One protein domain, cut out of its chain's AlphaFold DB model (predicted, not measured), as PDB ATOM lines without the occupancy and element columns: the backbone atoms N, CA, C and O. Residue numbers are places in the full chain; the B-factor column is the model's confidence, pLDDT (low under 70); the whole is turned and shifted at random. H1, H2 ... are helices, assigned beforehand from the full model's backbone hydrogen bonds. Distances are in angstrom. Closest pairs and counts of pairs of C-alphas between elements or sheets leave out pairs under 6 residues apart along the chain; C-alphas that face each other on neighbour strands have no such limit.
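AT A GLANCE: This is residues 8 to 104 of the 105 residues of an uncharacterized protein of Phytophthora fragariae (UniProt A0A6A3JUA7). One long helix, H3, runs along the longest dimension of a flat model, with H2 meeting its first residues as an L and the two short helices H4 and H5 packing on its later part. The long link of residues 30 to 58 swings out from the end of H2 and folds back to the start of H3, on the same side of H3 as H4 and H5, while the small helix H1 lies off the other side. The printed part has 97 residues, with five named helices in the order H1, H2, H3, H4, H5 and no named strand; the class is all helix, and 49 of the 97 residues are in named elements. The whole is only just loose, close to compact, with a radius of gyration of the C-alphas of 15.4 A, and its C-alphas span 43 by 32 by 17 A.

IN THESE COORDINATES: H3, the longest helix, takes residues 59 to 83 and is 36.4 A from first to last C-alpha, from C-alpha 59 at (70.848, 135.519, 90.252) to C-alpha 83 at (98.365, 133.535, 66.578). Before it in the chain, H2 takes residues 20 to 29 and is 14.2 A long, and H1 takes residues 8 to 11, with C-alpha 8 at (69.044, 133.433, 71.800). After H3 come H4, residues 90 to 94, and H5, residues 98 to 102, each of five residues; C-alpha 102 is at (88.434, 126.570, 82.984).

HOW THE PARTS SIT: H3 is the hub, touching three other helices. With residues 59 to 63 alone it touches H2, about perpendicular at 88 degrees; their closest C-alphas, those of Trp 22 and Ser 59, are 5.1 A apart. With residues 69 to 76 alone it touches H5, where the closest C-alphas, those of Tyr 73 and Ala 100, are 4.5 A apart. With residues 72 to 80 alone it touches H4, where the closest, those of Ala 76 and Phe 93, are 4.9 A apart. H4 and H5 also touch, the closest C-alphas being those of Tyr 91 and Leu 101 at 5.9 A. H2 is apart from H4 and H5, and H1 touches no helix and is apart from H2. In H2, H3, H4 and H5 every O i to N i+4 pair is within hydrogen-bond range; H1, with 4 residues, is too short for such a pair, and its one O i to N i+3 pair is not within range.

THE WHOLE: The two C-alphas farthest apart, those of Ala 20 and Glu 87, are 43.9 A apart. The printed part, residues 8 to 104, has no cut. The link from H2 to H3 is long, with 29 residues, whose C-alphas lie 12 to 19 A from the mean of all C-alphas. The links from H1 to H2 and from H3 to H4 are short, and that from H4 to H5 is tight. The mean pLDDT of the printed part is 89.3, and residues 85 to 86 are under 70.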
ATOM      1  N   ARG A   8      68.447 132.290  72.512       87.19
ATOM      2  CA  ARG A   8      69.044 133.433  71.800       87.19
ATOM      3  C   ARG A   8      69.106 134.715  72.644       87.19
ATOM      4  O   ARG A   8      70.026 135.507  72.487       87.19
ATOM      5  N   GLU A   9      68.118 134.950  73.505       84.81
ATOM      6  CA  GLU A   9      68.062 136.140  74.367       84.81
ATOM      7  C   GLU A   9      69.041 136.021  75.543       84.81
ATOM      8  O   GLU A   9      69.648 137.017  75.943       84.81
ATOM      9  N   LEU A  10      69.232 134.798  76.050       83.88
ATOM     10  CA  LEU A  10      70.262 134.468  77.035       83.88
ATOM     11  C   LEU A  10      71.667 134.627  76.444       83.88
ATOM     12  O   LEU A  10      72.480 135.334  77.033       83.88
ATOM     13  N   ASP A  11      71.925 134.057  75.263       79.44
ATOM     14  CA  ASP A  11      73.233 134.113  74.596       79.44
ATOM     15  C   ASP A  11      73.629 135.555  74.231       79.44
ATOM     16  O   ASP A  11      74.786 135.946  74.369       79.44
ATOM     17  N   ALA A  12      72.660 136.390  73.836       80.44
ATOM     18  CA  ALA A  12      72.882 137.819  73.604       80.44
ATOM     19  C   ALA A  12      73.070 138.631  74.906       80.44
ATOM     20  O   ALA A  12      73.334 139.834  74.855       80.44
ATOM     21  N   GLY A  13      72.875 138.019  76.080       76.38
ATOM     22  CA  GLY A  13      72.877 138.703  77.376       76.38
ATOM     23  C   GLY A  13      71.770 139.755  77.521       76.38
ATOM     24  O   GLY A  13      71.873 140.634  78.384       76.38
ATOM     25  N   ALA A  14      70.729 139.674  76.685       77.56
ATOM     26  CA  ALA A  14      69.688 140.688  76.507       77.56
ATOM     27  C   ALA A  14      68.635 140.697  77.630       77.56
ATOM     28  O   ALA A  14      67.786 141.582  77.683       77.56
ATOM     29  N   VAL A  15      68.694 139.725  78.542       84.56
ATOM     30  CA  VAL A  15      67.742 139.558  79.648       84.56
ATOM     31  C   VAL A  15      68.388 139.890  80.987       84.56
ATOM     32  O   VAL A  15      69.554 139.575  81.216       84.56
ATOM     33  N   GLY A  16      67.655 140.543  81.892       87.50
ATOM     34  CA  GLY A  16      68.128 140.873  83.246       87.50
ATOM     35  C   GLY A  16      68.457 139.629  84.082       87.50
ATOM     36  O   GLY A  16      67.961 138.546  83.789       87.50
ATOM     37  N   GLY A  17      69.290 139.770  85.119       87.25
ATOM     38  CA  GLY A  17      69.681 138.647  85.988       87.25
ATOM     39  C   GLY A  17      68.570 138.153  86.917       87.25
ATOM     40  O   GLY A  17      68.683 137.086  87.492       87.25
ATOM     41  N   ASN A  18      67.461 138.885  87.026       90.12
ATOM     42  CA  ASN A  18      66.300 138.515  87.843       90.12
ATOM     43  C   ASN A  18      65.197 137.758  87.074       90.12
ATOM     44  O   ASN A  18      64.075 137.621  87.566       90.12
ATOM     45  N   ASN A  19      65.483 137.285  85.857       90.56
ATOM     46  CA  ASN A  19      64.531 136.480  85.089       90.56
ATOM     47  C   ASN A  19      64.442 135.031  85.615       90.56
ATOM     48  O   ASN A  19      65.295 134.595  86.388       90.56
ATOM     49  N   ALA A  20      63.417 134.288  85.180       91.19
ATOM     50  CA  ALA A  20      63.145 132.923  85.642       91.19
ATOM     51  C   ALA A  20      64.352 131.974  85.512       91.19
ATOM     52  O   ALA A  20      64.670 131.274  86.466       91.19
ATOM     53  N   PHE A  21      65.080 132.023  84.392       92.88
ATOM     54  CA  PHE A  21      66.251 131.172  84.165       92.88
ATOM     55  C   PHE A  21      67.362 131.438  85.188       92.88
ATOM     56  O   PHE A  21      67.857 130.513  85.817       92.88
ATOM     57  N   TRP A  22      67.746 132.698  85.410       94.50
ATOM     58  CA  TRP A  22      68.825 133.002  86.361       94.50
ATOM     59  C   TRP A  22      68.416 132.771  87.819       94.50
ATOM     60  O   TRP A  22      69.266 132.434  88.642       94.50
ATOM     61  N   LYS A  23      67.125 132.904  88.142       94.75
ATOM     62  CA  LYS A  23      66.587 132.504  89.449       94.75
ATOM     63  C   LYS A  23      66.685 130.991  89.659       94.75
ATOM     64  O   LYS A  23      67.101 130.569  90.730       94.75
ATOM     65  N   GLU A  24      66.358 130.190  88.647       94.62
ATOM     66  CA  GLU A  24      66.549 128.733  88.680       94.62
ATOM     67  C   GLU A  24      68.030 128.370  88.834       94.62
ATOM     68  O   GLU A  24      68.367 127.548  89.680       94.62
ATOM     69  N   VAL A  25      68.924 129.043  88.101       93.56
ATOM     70  CA  VAL A  25      70.378 128.863  88.243       93.56
ATOM     71  C   VAL A  25      70.841 129.174  89.667       93.56
ATOM     72  O   VAL A  25      71.615 128.403  90.221       93.56
ATOM     73  N   ALA A  26      70.356 130.253  90.292       94.88
ATOM     74  CA  ALA A  26      70.703 130.576  91.679       94.88
ATOM     75  C   ALA A  26      70.223 129.506  92.671       94.88
ATOM     76  O   ALA A  26      70.953 129.147  93.594       94.88
ATOM     77  N   VAL A  27      69.018 128.964  92.461       94.25
ATOM     78  CA  VAL A  27      68.496 127.851  93.262       94.25
ATOM     79  C   VAL A  27      69.359 126.602  93.082       94.25
ATOM     80  O   VAL A  27      69.769 126.018  94.081       94.25
ATOM     81  N   GLU A  28      69.678 126.198  91.850       92.38
ATOM     82  CA  GLU A  28      70.537 125.030  91.612       92.38
ATOM     83  C   GLU A  28      71.965 125.226  92.144       92.38
ATOM     84  O   GLU A  28      72.488 124.308  92.764       92.38
ATOM     85  N   ASN A  29      72.564 126.415  91.997       90.31
ATOM     86  CA  ASN A  29      73.908 126.734  92.506       90.31
ATOM     87  C   ASN A  29      74.001 126.660  94.039       90.31
ATOM     88  O   ASN A  29      75.091 126.552  94.586       90.31
ATOM     89  N   SER A  30      72.877 126.772  94.750       91.25
ATOM     90  CA  SER A  30      72.845 126.662  96.214       91.25
ATOM     91  C   SER A  30      72.727 125.228  96.730       91.25
ATOM     92  O   SER A  30      72.753 125.019  97.943       91.25
ATOM     93  N   LYS A  31      72.543 124.247  95.840       90.69
ATOM     94  CA  LYS A  31      72.375 122.849  96.229       90.69
ATOM     95  C   LYS A  31      73.727 122.177  96.368       90.69
ATOM     96  O   LYS A  31      74.558 122.265  95.472       90.69
ATOM     97  N   ASP A  32      73.864 121.447  97.463       88.69
ATOM     98  CA  ASP A  32      74.949 120.503  97.673       88.69
ATOM     99  C   ASP A  32      74.747 119.295  96.754       88.69
ATOM    100  O   ASP A  32      73.721 118.605  96.821       88.69
ATOM    101  N   ARG A  33      75.656 119.144  95.794       87.44
ATOM    102  CA  ARG A  33      75.573 118.179  94.702       87.44
ATOM    103  C   ARG A  33      76.978 117.664  94.434       87.44
ATOM    104  O   ARG A  33      77.746 118.340  93.764       87.44
ATOM    105  N   ASP A  34      77.236 116.414  94.807       87.50
ATOM    106  CA  ASP A  34      78.525 115.730  94.619       87.50
ATOM    107  C   ASP A  34      79.072 115.787  93.172       87.50
ATOM    108  O   ASP A  34      80.267 115.606  92.928       87.50
ATOM    109  N   GLU A  35      78.189 115.980  92.185       85.19
ATOM    110  CA  GLU A  35      78.543 116.169  90.773       85.19
ATOM    111  C   GLU A  35      79.261 117.499  90.490       85.19
ATOM    112  O   GLU A  35      80.012 117.576  89.519       85.19
ATOM    113  N   TYR A  36      79.054 118.526  91.318       84.81
ATOM    114  CA  TYR A  36      79.680 119.847  91.209       84.81
ATOM    115  C   TYR A  36      80.935 119.986  92.074       84.81
ATOM    116  O   TYR A  36      81.761 120.851  91.797       84.81
ATOM    117  N   ASP A  37      81.148 119.075  93.025       87.62
ATOM    118  CA  ASP A  37      82.290 119.079  93.952       87.62
ATOM    119  C   ASP A  37      83.613 118.640  93.302       87.62
ATOM    120  O   ASP A  37      84.623 118.417  93.972       87.62
ATOM    121  N   ARG A  38      83.630 118.468  91.977       86.88
ATOM    122  CA  ARG A  38      84.781 117.966  91.225       86.88
ATOM    123  C   ARG A  38      85.181 118.946  90.141       86.88
ATOM    124  O   ARG A  38      84.351 119.430  89.376       86.88
ATOM    125  N   LEU A  39      86.486 119.172  90.027       88.00
ATOM    126  CA  LEU A  39      87.050 119.897  88.898       88.00
ATOM    127  C   LEU A  39      86.915 119.049  87.632       88.00
ATOM    128  O   LEU A  39      87.251 117.864  87.618       88.00
ATOM    129  N   VAL A  40      86.452 119.678  86.553       85.44
ATOM    130  CA  VAL A  40      86.416 119.048  85.223       85.44
ATOM    131  C   VAL A  40      87.830 118.940  84.630       85.44
ATOM    132  O   VAL A  40      88.109 118.032  83.852       85.44
ATOM    133  N   SER A  41      88.740 119.829  85.043       85.38
ATOM    134  CA  SER A  41      90.143 119.856  84.618       85.38
ATOM    135  C   SER A  41      91.086 119.304  85.682       85.38
ATOM    136  O   SER A  41      90.921 119.587  86.865       85.38
ATOM    137  N   GLN A  42      92.117 118.577  85.242       85.88
ATOM    138  CA  GLN A  42      93.241 118.120  86.075       85.88
ATOM    139  C   GLN A  42      94.465 119.049  85.979       85.88
ATOM    140  O   GLN A  42      95.564 118.671  86.380       85.88
ATOM    141  N   ASP A  43      94.311 120.237  85.389       89.81
ATOM    142  CA  ASP A  43      95.389 121.221  85.328       89.81
ATOM    143  C   ASP A  43      95.739 121.715  86.742       89.81
ATOM    144  O   ASP A  43      94.881 122.239  87.455       89.81
ATOM    145  N   GLY A  44      97.014 121.584  87.127       90.94
ATOM    146  CA  GLY A  44      97.501 121.928  88.467       90.94
ATOM    147  C   GLY A  44      97.309 123.400  88.858       90.94
ATOM    148  O   GLY A  44      97.365 123.752  90.034       90.94
ATOM    149  N   ARG A  45      97.009 124.287  87.897       90.94
ATOM    150  CA  ARG A  45      96.590 125.674  88.169       90.94
ATOM    151  C   ARG A  45      95.301 125.743  89.003       90.94
ATOM    152  O   ARG A  45      95.040 126.782  89.609       90.94
ATOM    153  N   PHE A  46      94.518 124.664  89.052       91.88
ATOM    154  CA  PHE A  46      93.284 124.561  89.828       91.88
ATOM    155  C   PHE A  46      93.437 123.806  91.160       91.88
ATOM    156  O   PHE A  46      92.464 123.737  91.901       91.88
ATOM    157  N   ASP A  47      94.628 123.310  91.521       90.50
ATOM    158  CA  ASP A  47      94.841 122.455  92.711       90.50
ATOM    159  C   ASP A  47      94.411 123.097  94.042       90.50
ATOM    160  O   ASP A  47      94.108 122.404  95.011       90.50
ATOM    161  N   ALA A  48      94.401 124.430  94.109       90.00
ATOM    162  CA  ALA A  48      93.990 125.177  95.297       90.00
ATOM    163  C   ALA A  48      92.482 125.496  95.339       90.00
ATOM    164  O   ALA A  48      92.028 126.141  96.286       90.00
ATOM    165  N   ILE A  49      91.713 125.106  94.316       89.62
ATOM    166  CA  ILE A  49      90.270 125.337  94.237       89.62
ATOM    167  C   ILE A  49      89.546 124.116  94.797       89.62
ATOM    168  O   ILE A  49      89.751 123.002  94.329       89.62
ATOM    169  N   ASP A  50      88.662 124.354  95.765       89.94
ATOM    170  CA  ASP A  50      87.726 123.364  96.295       89.94
ATOM    171  C   ASP A  50      86.317 123.642  95.738       89.94
ATOM    172  O   ASP A  50      85.654 124.570  96.214       89.94
ATOM    173  N   PRO A  51      85.844 122.893  94.721       86.62
ATOM    174  CA  PRO A  51      84.517 123.100  94.145       86.62
ATOM    175  C   PRO A  51      83.372 122.723  95.090       86.62
ATOM    176  O   PRO A  51      82.271 123.234  94.913       86.62
ATOM    177  N   GLY A  52      83.628 121.876  96.097       87.44
ATOM    178  CA  GLY A  52      82.628 121.507  97.105       87.44
ATOM    179  C   GLY A  52      82.338 122.633  98.098       87.44
ATOM    180  O   GLY A  52      81.343 122.611  98.825       87.44
ATOM    181  N   HIS A  53      83.171 123.676  98.121       90.19
ATOM    182  CA  HIS A  53      82.884 124.876  98.888       90.19
ATOM    183  C   HIS A  53      81.882 125.781  98.156       90.19
ATOM    184  O   HIS A  53      82.243 126.633  97.341       90.19
ATOM    185  N   ILE A  54      80.599 125.636  98.494       88.19
ATOM    186  CA  ILE A  54      79.523 126.432  97.893       88.19
ATOM    187  C   ILE A  54      79.593 127.890  98.358       88.19
ATOM    188  O   ILE A  54      79.316 128.218  99.515       88.19
ATOM    189  N   VAL A  55      79.857 128.793  97.413       90.38
ATOM    190  CA  VAL A  55      79.717 130.239  97.612       90.38
ATOM    191  C   VAL A  55      78.370 130.699  97.063       90.38
ATOM    192  O   VAL A  55      78.094 130.620  95.864       90.38
ATOM    193  N   LEU A  56      77.509 131.198  97.952       93.44
ATOM    194  CA  LEU A  56      76.177 131.665  97.576       93.44
ATOM    195  C   LEU A  56      76.238 133.021  96.869       93.44
ATOM    196  O   LEU A  56      76.797 133.998  97.375       93.44
ATOM    197  N   HIS A  57      75.575 133.092  95.720       94.94
ATOM    198  CA  HIS A  57      75.413 134.304  94.931       94.94
ATOM    199  C   HIS A  57      73.959 134.454  94.493       94.94
ATOM    200  O   HIS A  57      73.272 133.469  94.223       94.94
ATOM    201  N   ASP A  58      73.490 135.698  94.407       95.94
ATOM    202  CA  ASP A  58      72.190 135.972  93.808       95.94
ATOM    203  C   ASP A  58      72.221 135.794  92.278       95.94
ATOM    204  O   ASP A  58      73.275 135.696  91.634       95.94
ATOM    205  N   SER A  59      71.032 135.751  91.683       96.19
ATOM    206  CA  SER A  59      70.848 135.519  90.252       96.19
ATOM    207  C   SER A  59      71.467 136.617  89.374       96.19
ATOM    208  O   SER A  59      71.907 136.344  88.254       96.19
ATOM    209  N   GLU A  60      71.567 137.856  89.867       95.25
ATOM    210  CA  GLU A  60      72.219 138.945  89.132       95.25
ATOM    211  C   GLU A  60      73.738 138.805  89.126       95.25
ATOM    212  O   GLU A  60      74.366 138.962  88.071       95.25
ATOM    213  N   LYS A  61      74.326 138.456  90.269       95.50
ATOM    214  CA  LYS A  61      75.755 138.207  90.401       95.50
ATOM    215  C   LYS A  61      76.179 137.008  89.562       95.50
ATOM    216  O   LYS A  61      77.167 137.121  88.837       95.50
ATOM    217  N   LEU A  62      75.417 135.912  89.578       94.81
ATOM    218  CA  LEU A  62      75.677 134.731  88.741       94.81
ATOM    219  C   LEU A  62      75.645 135.075  87.247       94.81
ATOM    220  O   LEU A  62      76.592 134.751  86.526       94.81
ATOM    221  N   LYS A  63      74.637 135.832  86.788       94.00
ATOM    222  CA  LYS A  63      74.605 136.345  85.408       94.00
ATOM    223  C   LYS A  63      75.851 137.170  85.086       94.00
ATOM    224  O   LYS A  63      76.420 137.044  83.999       94.00
ATOM    225  N   HIS A  64      76.229 138.075  85.986       94.06
ATOM    226  CA  HIS A  64      77.365 138.962  85.772       94.06
ATOM    227  C   HIS A  64      78.670 138.174  85.625       94.06
ATOM    228  O   HIS A  64      79.390 138.387  84.651       94.06
ATOM    229  N   MET A  65      78.929 137.223  86.530       94.00
ATOM    230  CA  MET A  65      80.106 136.353  86.473       94.00
ATOM    231  C   MET A  65      80.134 135.529  85.186       94.00
ATOM    232  O   MET A  65      81.158 135.500  84.509       94.00
ATOM    233  N   TRP A  66      79.002 134.943  84.785       92.50
ATOM    234  CA  TRP A  66      78.906 134.222  83.515       92.50
ATOM    235  C   TRP A  66      79.278 135.104  82.317       92.50
ATOM    236  O   TRP A  66      80.062 134.687  81.462       92.50
ATOM    237  N   LYS A  67      78.753 136.335  82.256       91.94
ATOM    238  CA  LYS A  67      79.056 137.274  81.165       91.94
ATOM    239  C   LYS A  67      80.535 137.657  81.152       91.94
ATOM    240  O   LYS A  67      81.136 137.728  80.083       91.94
ATOM    241  N   GLU A  68      81.107 137.911  82.324       93.88
ATOM    242  CA  GLU A  68      82.514 138.273  82.479       93.88
ATOM    243  C   GLU A  68      83.436 137.136  82.019       93.88
ATOM    244  O   GLU A  68      84.286 137.347  81.155       93.88
ATOM    245  N   ILE A  69      83.222 135.922  82.530       94.25
ATOM    246  CA  ILE A  69      84.012 134.734  82.187       94.25
ATOM    247  C   ILE A  69      83.887 134.412  80.691       94.25
ATOM    248  O   ILE A  69      84.895 134.200  80.016       94.25
ATOM    249  N   SER A  70      82.672 134.476  80.135       92.62
ATOM    250  CA  SER A  70      82.436 134.245  78.702       92.62
ATOM    251  C   SER A  70      83.180 135.257  77.822       92.62
ATOM    252  O   SER A  70      83.736 134.893  76.787       92.62
ATOM    253  N   ALA A  71      83.234 136.529  78.232       93.00
ATOM    254  CA  ALA A  71      83.968 137.562  77.504       93.00
ATOM    255  C   ALA A  71      85.492 137.359  77.576       93.00
ATOM    256  O   ALA A  71      86.188 137.561  76.573       93.00
ATOM    257  N   LYS A  72      86.016 136.931  78.735       95.31
ATOM    258  CA  LYS A  72      87.437 136.581  78.907       95.31
ATOM    259  C   LYS A  72      87.823 135.406  78.009       95.31
ATOM    260  O   LYS A  72      88.783 135.527  77.246       95.31
ATOM    261  N   TYR A  73      87.026 134.337  78.016       94.44
ATOM    262  CA  TYR A  73      87.211 133.187  77.128       94.44
ATOM    263  C   TYR A  73      87.174 133.595  75.650       94.44
ATOM    264  O   TYR A  73      88.115 133.306  74.917       94.44
ATOM    265  N   ALA A  74      86.150 134.335  75.211       94.38
ATOM    266  CA  ALA A  74      86.040 134.776  73.818       94.38
ATOM    267  C   ALA A  74      87.261 135.600  73.369       94.38
ATOM    268  O   ALA A  74      87.757 135.436  72.254       94.38
ATOM    269  N   SER A  75      87.782 136.450  74.257       94.62
ATOM    270  CA  SER A  75      88.984 137.244  73.993       94.62
ATOM    271  C   SER A  75      90.241 136.371  73.895       94.62
ATOM    272  O   SER A  75      91.057 136.582  72.998       94.62
ATOM    273  N   ALA A  76      90.401 135.390  74.790       94.44
ATOM    274  CA  ALA A  76      91.508 134.432  74.754       94.44
ATOM    275  C   ALA A  76      91.461 133.571  73.485       94.44
ATOM    276  O   ALA A  76      92.453 133.461  72.769       94.44
ATOM    277  N   HIS A  77      90.281 133.069  73.139       93.38
ATOM    278  CA  HIS A  77      90.044 132.274  71.941       93.38
ATOM    279  C   HIS A  77      90.333 133.041  70.645       93.38
ATOM    280  O   HIS A  77      90.951 132.498  69.726       93.38
ATOM    281  N   ALA A  78      89.948 134.319  70.566       93.88
ATOM    282  CA  ALA A  78      90.277 135.165  69.420       93.88
ATOM    283  C   ALA A  78      91.797 135.333  69.246       93.88
ATOM    284  O   ALA A  78      92.300 135.213  68.128       93.88
ATOM    285  N   ARG A  79      92.536 135.545  70.346       92.12
ATOM    286  CA  ARG A  79      94.006 135.628  70.329       92.12
ATOM    287  C   ARG A  79      94.646 134.310  69.901       92.12
ATOM    288  O   ARG A  79      95.501 134.322  69.018       92.12
ATOM    289  N   ALA A  80      94.197 133.193  70.474       90.12
ATOM    290  CA  ALA A  80      94.693 131.862  70.140       90.12
ATOM    291  C   ALA A  80      94.539 131.577  68.639       90.12
ATOM    292  O   ALA A  80      95.510 131.242  67.962       90.12
ATOM    293  N   THR A  81      93.345 131.837  68.096       89.75
ATOM    294  CA  THR A  81      93.032 131.640  66.671       89.75
ATOM    295  C   THR A  81      93.871 132.546  65.761       89.75
ATOM    296  O   THR A  81      94.301 132.117  64.694       89.75
ATOM    297  N   GLN A  82      94.126 133.795  66.166       88.19
ATOM    298  CA  GLN A  82      94.912 134.743  65.370       88.19
ATOM    299  C   GLN A  82      96.414 134.429  65.367       88.19
ATOM    300  O   GLN A  82      97.096 134.759  64.400       88.19
ATOM    301  N   SER A  83      96.932 133.811  66.432       80.19
ATOM    302  CA  SER A  83      98.365 133.535  66.578       80.19
ATOM    303  C   SER A  83      98.917 132.588  65.507       80.19
ATOM    304  O   SER A  83     100.094 132.684  65.166       80.19
ATOM    305  N   GLY A  84      98.085 131.680  64.976       71.06
ATOM    306  CA  GLY A  84      98.472 130.698  63.958       71.06
ATOM    307  C   GLY A  84      99.595 129.737  64.378       71.06
ATOM    308  O   GLY A  84     100.092 128.994  63.535       71.06
ATOM    309  N   SER A  85     100.011 129.759  65.650       66.88
ATOM    310  CA  SER A  85     101.093 128.936  66.189       66.88
ATOM    311  C   SER A  85     100.524 127.693  66.863       66.88
ATOM    312  O   SER A  85      99.599 127.783  67.665       66.88
ATOM    313  N   HIS A  86     101.105 126.531  66.564       68.19
ATOM    314  CA  HIS A  86     100.777 125.265  67.226       68.19
ATOM    315  C   HIS A  86     101.637 124.998  68.474       68.19
ATOM    316  O   HIS A  86     101.516 123.933  69.071       68.19
ATOM    317  N   GLU A  87     102.514 125.932  68.857       73.00
ATOM    318  CA  GLU A  87     103.497 125.734  69.937       73.00
ATOM    319  C   GLU A  87     103.076 126.342  71.288       73.00
ATOM    320  O   GLU A  87     103.705 126.045  72.301       73.00
ATOM    321  N   SER A  88     102.033 127.180  71.325       82.19
ATOM    322  CA  SER A  88     101.571 127.866  72.544       82.19
ATOM    323  C   SER A  88     100.403 127.136  73.212       82.19
ATOM    324  O   SER A  88      99.486 126.677  72.527       82.19
ATOM    325  N   ASP A  89     100.405 127.073  74.547       87.75
ATOM    326  CA  ASP A  89      99.274 126.569  75.338       87.75
ATOM    327  C   ASP A  89      98.117 127.584  75.267       87.75
ATOM    328  O   ASP A  89      98.335 128.795  75.182       87.75
ATOM    329  N   PHE A  90      96.861 127.124  75.328       89.81
ATOM    330  CA  PHE A  90      95.701 128.019  75.347       89.81
ATOM    331  C   PHE A  90      95.792 129.038  76.493       89.81
ATOM    332  O   PHE A  90      95.433 130.207  76.323       89.81
ATOM    333  N   TYR A  91      96.336 128.614  77.637       91.88
ATOM    334  CA  TYR A  91      96.539 129.471  78.801       91.88
ATOM    335  C   TYR A  91      97.396 130.713  78.515       91.88
ATOM    336  O   TYR A  91      97.130 131.779  79.079       91.88
ATOM    337  N   ASP A  92      98.360 130.629  77.592       92.31
ATOM    338  CA  ASP A  92      99.189 131.776  77.199       92.31
ATOM    339  C   ASP A  92      98.324 132.906  76.615       92.31
ATOM    340  O   ASP A  92      98.603 134.096  76.788       92.31
ATOM    341  N   PHE A  93      97.194 132.548  76.000       92.50
ATOM    342  CA  PHE A  93      96.213 133.494  75.483       92.50
ATOM    343  C   PHE A  93      95.195 133.944  76.533       92.50
ATOM    344  O   PHE A  93      94.502 134.936  76.296       92.50
ATOM    345  N   CYS A  94      95.105 133.296  77.696       92.81
ATOM    346  CA  CYS A  94      94.237 133.707  78.804       92.81
ATOM    347  C   CYS A  94      94.782 134.914  79.583       92.81
ATOM    348  O   CYS A  94      94.034 135.514  80.350       92.81
ATOM    349  N   ASN A  95      96.045 135.315  79.386       89.69
ATOM    350  CA  ASN A  95      96.661 136.465  80.067       89.69
ATOM    351  C   ASN A  95      96.538 136.383  81.608       89.69
ATOM    352  O   ASN A  95      96.175 137.356  82.270       89.69
ATOM    353  N   GLY A  96      96.770 135.190  82.164       89.31
ATOM    354  CA  GLY A  96      96.665 134.916  83.602       89.31
ATOM    355  C   GLY A  96      95.241 134.706  84.135       89.31
ATOM    356  O   GLY A  96      95.076 134.457  85.324       89.31
ATOM    357  N   GLN A  97      94.211 134.792  83.288       91.62
ATOM    358  CA  GLN A  97      92.812 134.586  83.679       91.62
ATOM    359  C   GLN A  97      92.479 133.089  83.680       91.62
ATOM    360  O   GLN A  97      91.994 132.549  82.683       91.62
ATOM    361  N   ILE A  98      92.764 132.408  84.792       91.56
ATOM    362  CA  ILE A  98      92.546 130.958  84.951       91.56
ATOM    363  C   ILE A  98      91.076 130.552  84.754       91.56
ATOM    364  O   ILE A  98      90.786 129.462  84.274       91.56
ATOM    365  N   GLU A  99      90.132 131.448  85.032       90.38
ATOM    366  CA  GLU A  99      88.704 131.246  84.793       90.38
ATOM    367  C   GLU A  99      88.359 131.125  83.300       90.38
ATOM    368  O   GLU A  99      87.408 130.436  82.943       90.38
ATOM    369  N   ALA A 100      89.137 131.756  82.413       92.94
ATOM    370  CA  ALA A 100      88.968 131.604  80.969       92.94
ATOM    371  C   ALA A 100      89.492 130.246  80.485       92.94
ATOM    372  O   ALA A 100      88.903 129.660  79.580       92.94
ATOM    373  N   LEU A 101      90.565 129.745  81.108       92.31
ATOM    374  CA  LEU A 101      91.086 128.399  80.869       92.31
ATOM    375  C   LEU A 101      90.084 127.335  81.336       92.31
ATOM    376  O   LEU A 101      89.863 126.360  80.636       92.31
ATOM    377  N   TYR A 102      89.417 127.536  82.475       89.06
ATOM    378  CA  TYR A 102      88.434 126.570  82.984       89.06
ATOM    379  C   TYR A 102      87.242 126.351  82.034       89.06
ATOM    380  O   TYR A 102      86.625 125.293  82.033       89.06
ATOM    381  N   VAL A 103      86.920 127.341  81.196       89.38
ATOM    382  CA  VAL A 103      85.828 127.257  80.209       89.38
ATOM    383  C   VAL A 103      86.265 126.552  78.921       89.38
ATOM    384  O   VAL A 103      85.411 126.141  78.140       89.38
ATOM    385  N   SER A 104      87.572 126.418  78.674       84.81
ATOM    386  CA  SER A 104      88.100 125.763  77.471       84.81
ATOM    387  C   SER A 104      88.228 124.243  77.591       84.81
ATOM    388  O   SER A 104      88.722 123.621  76.653       84.81
TER     389      SER A 104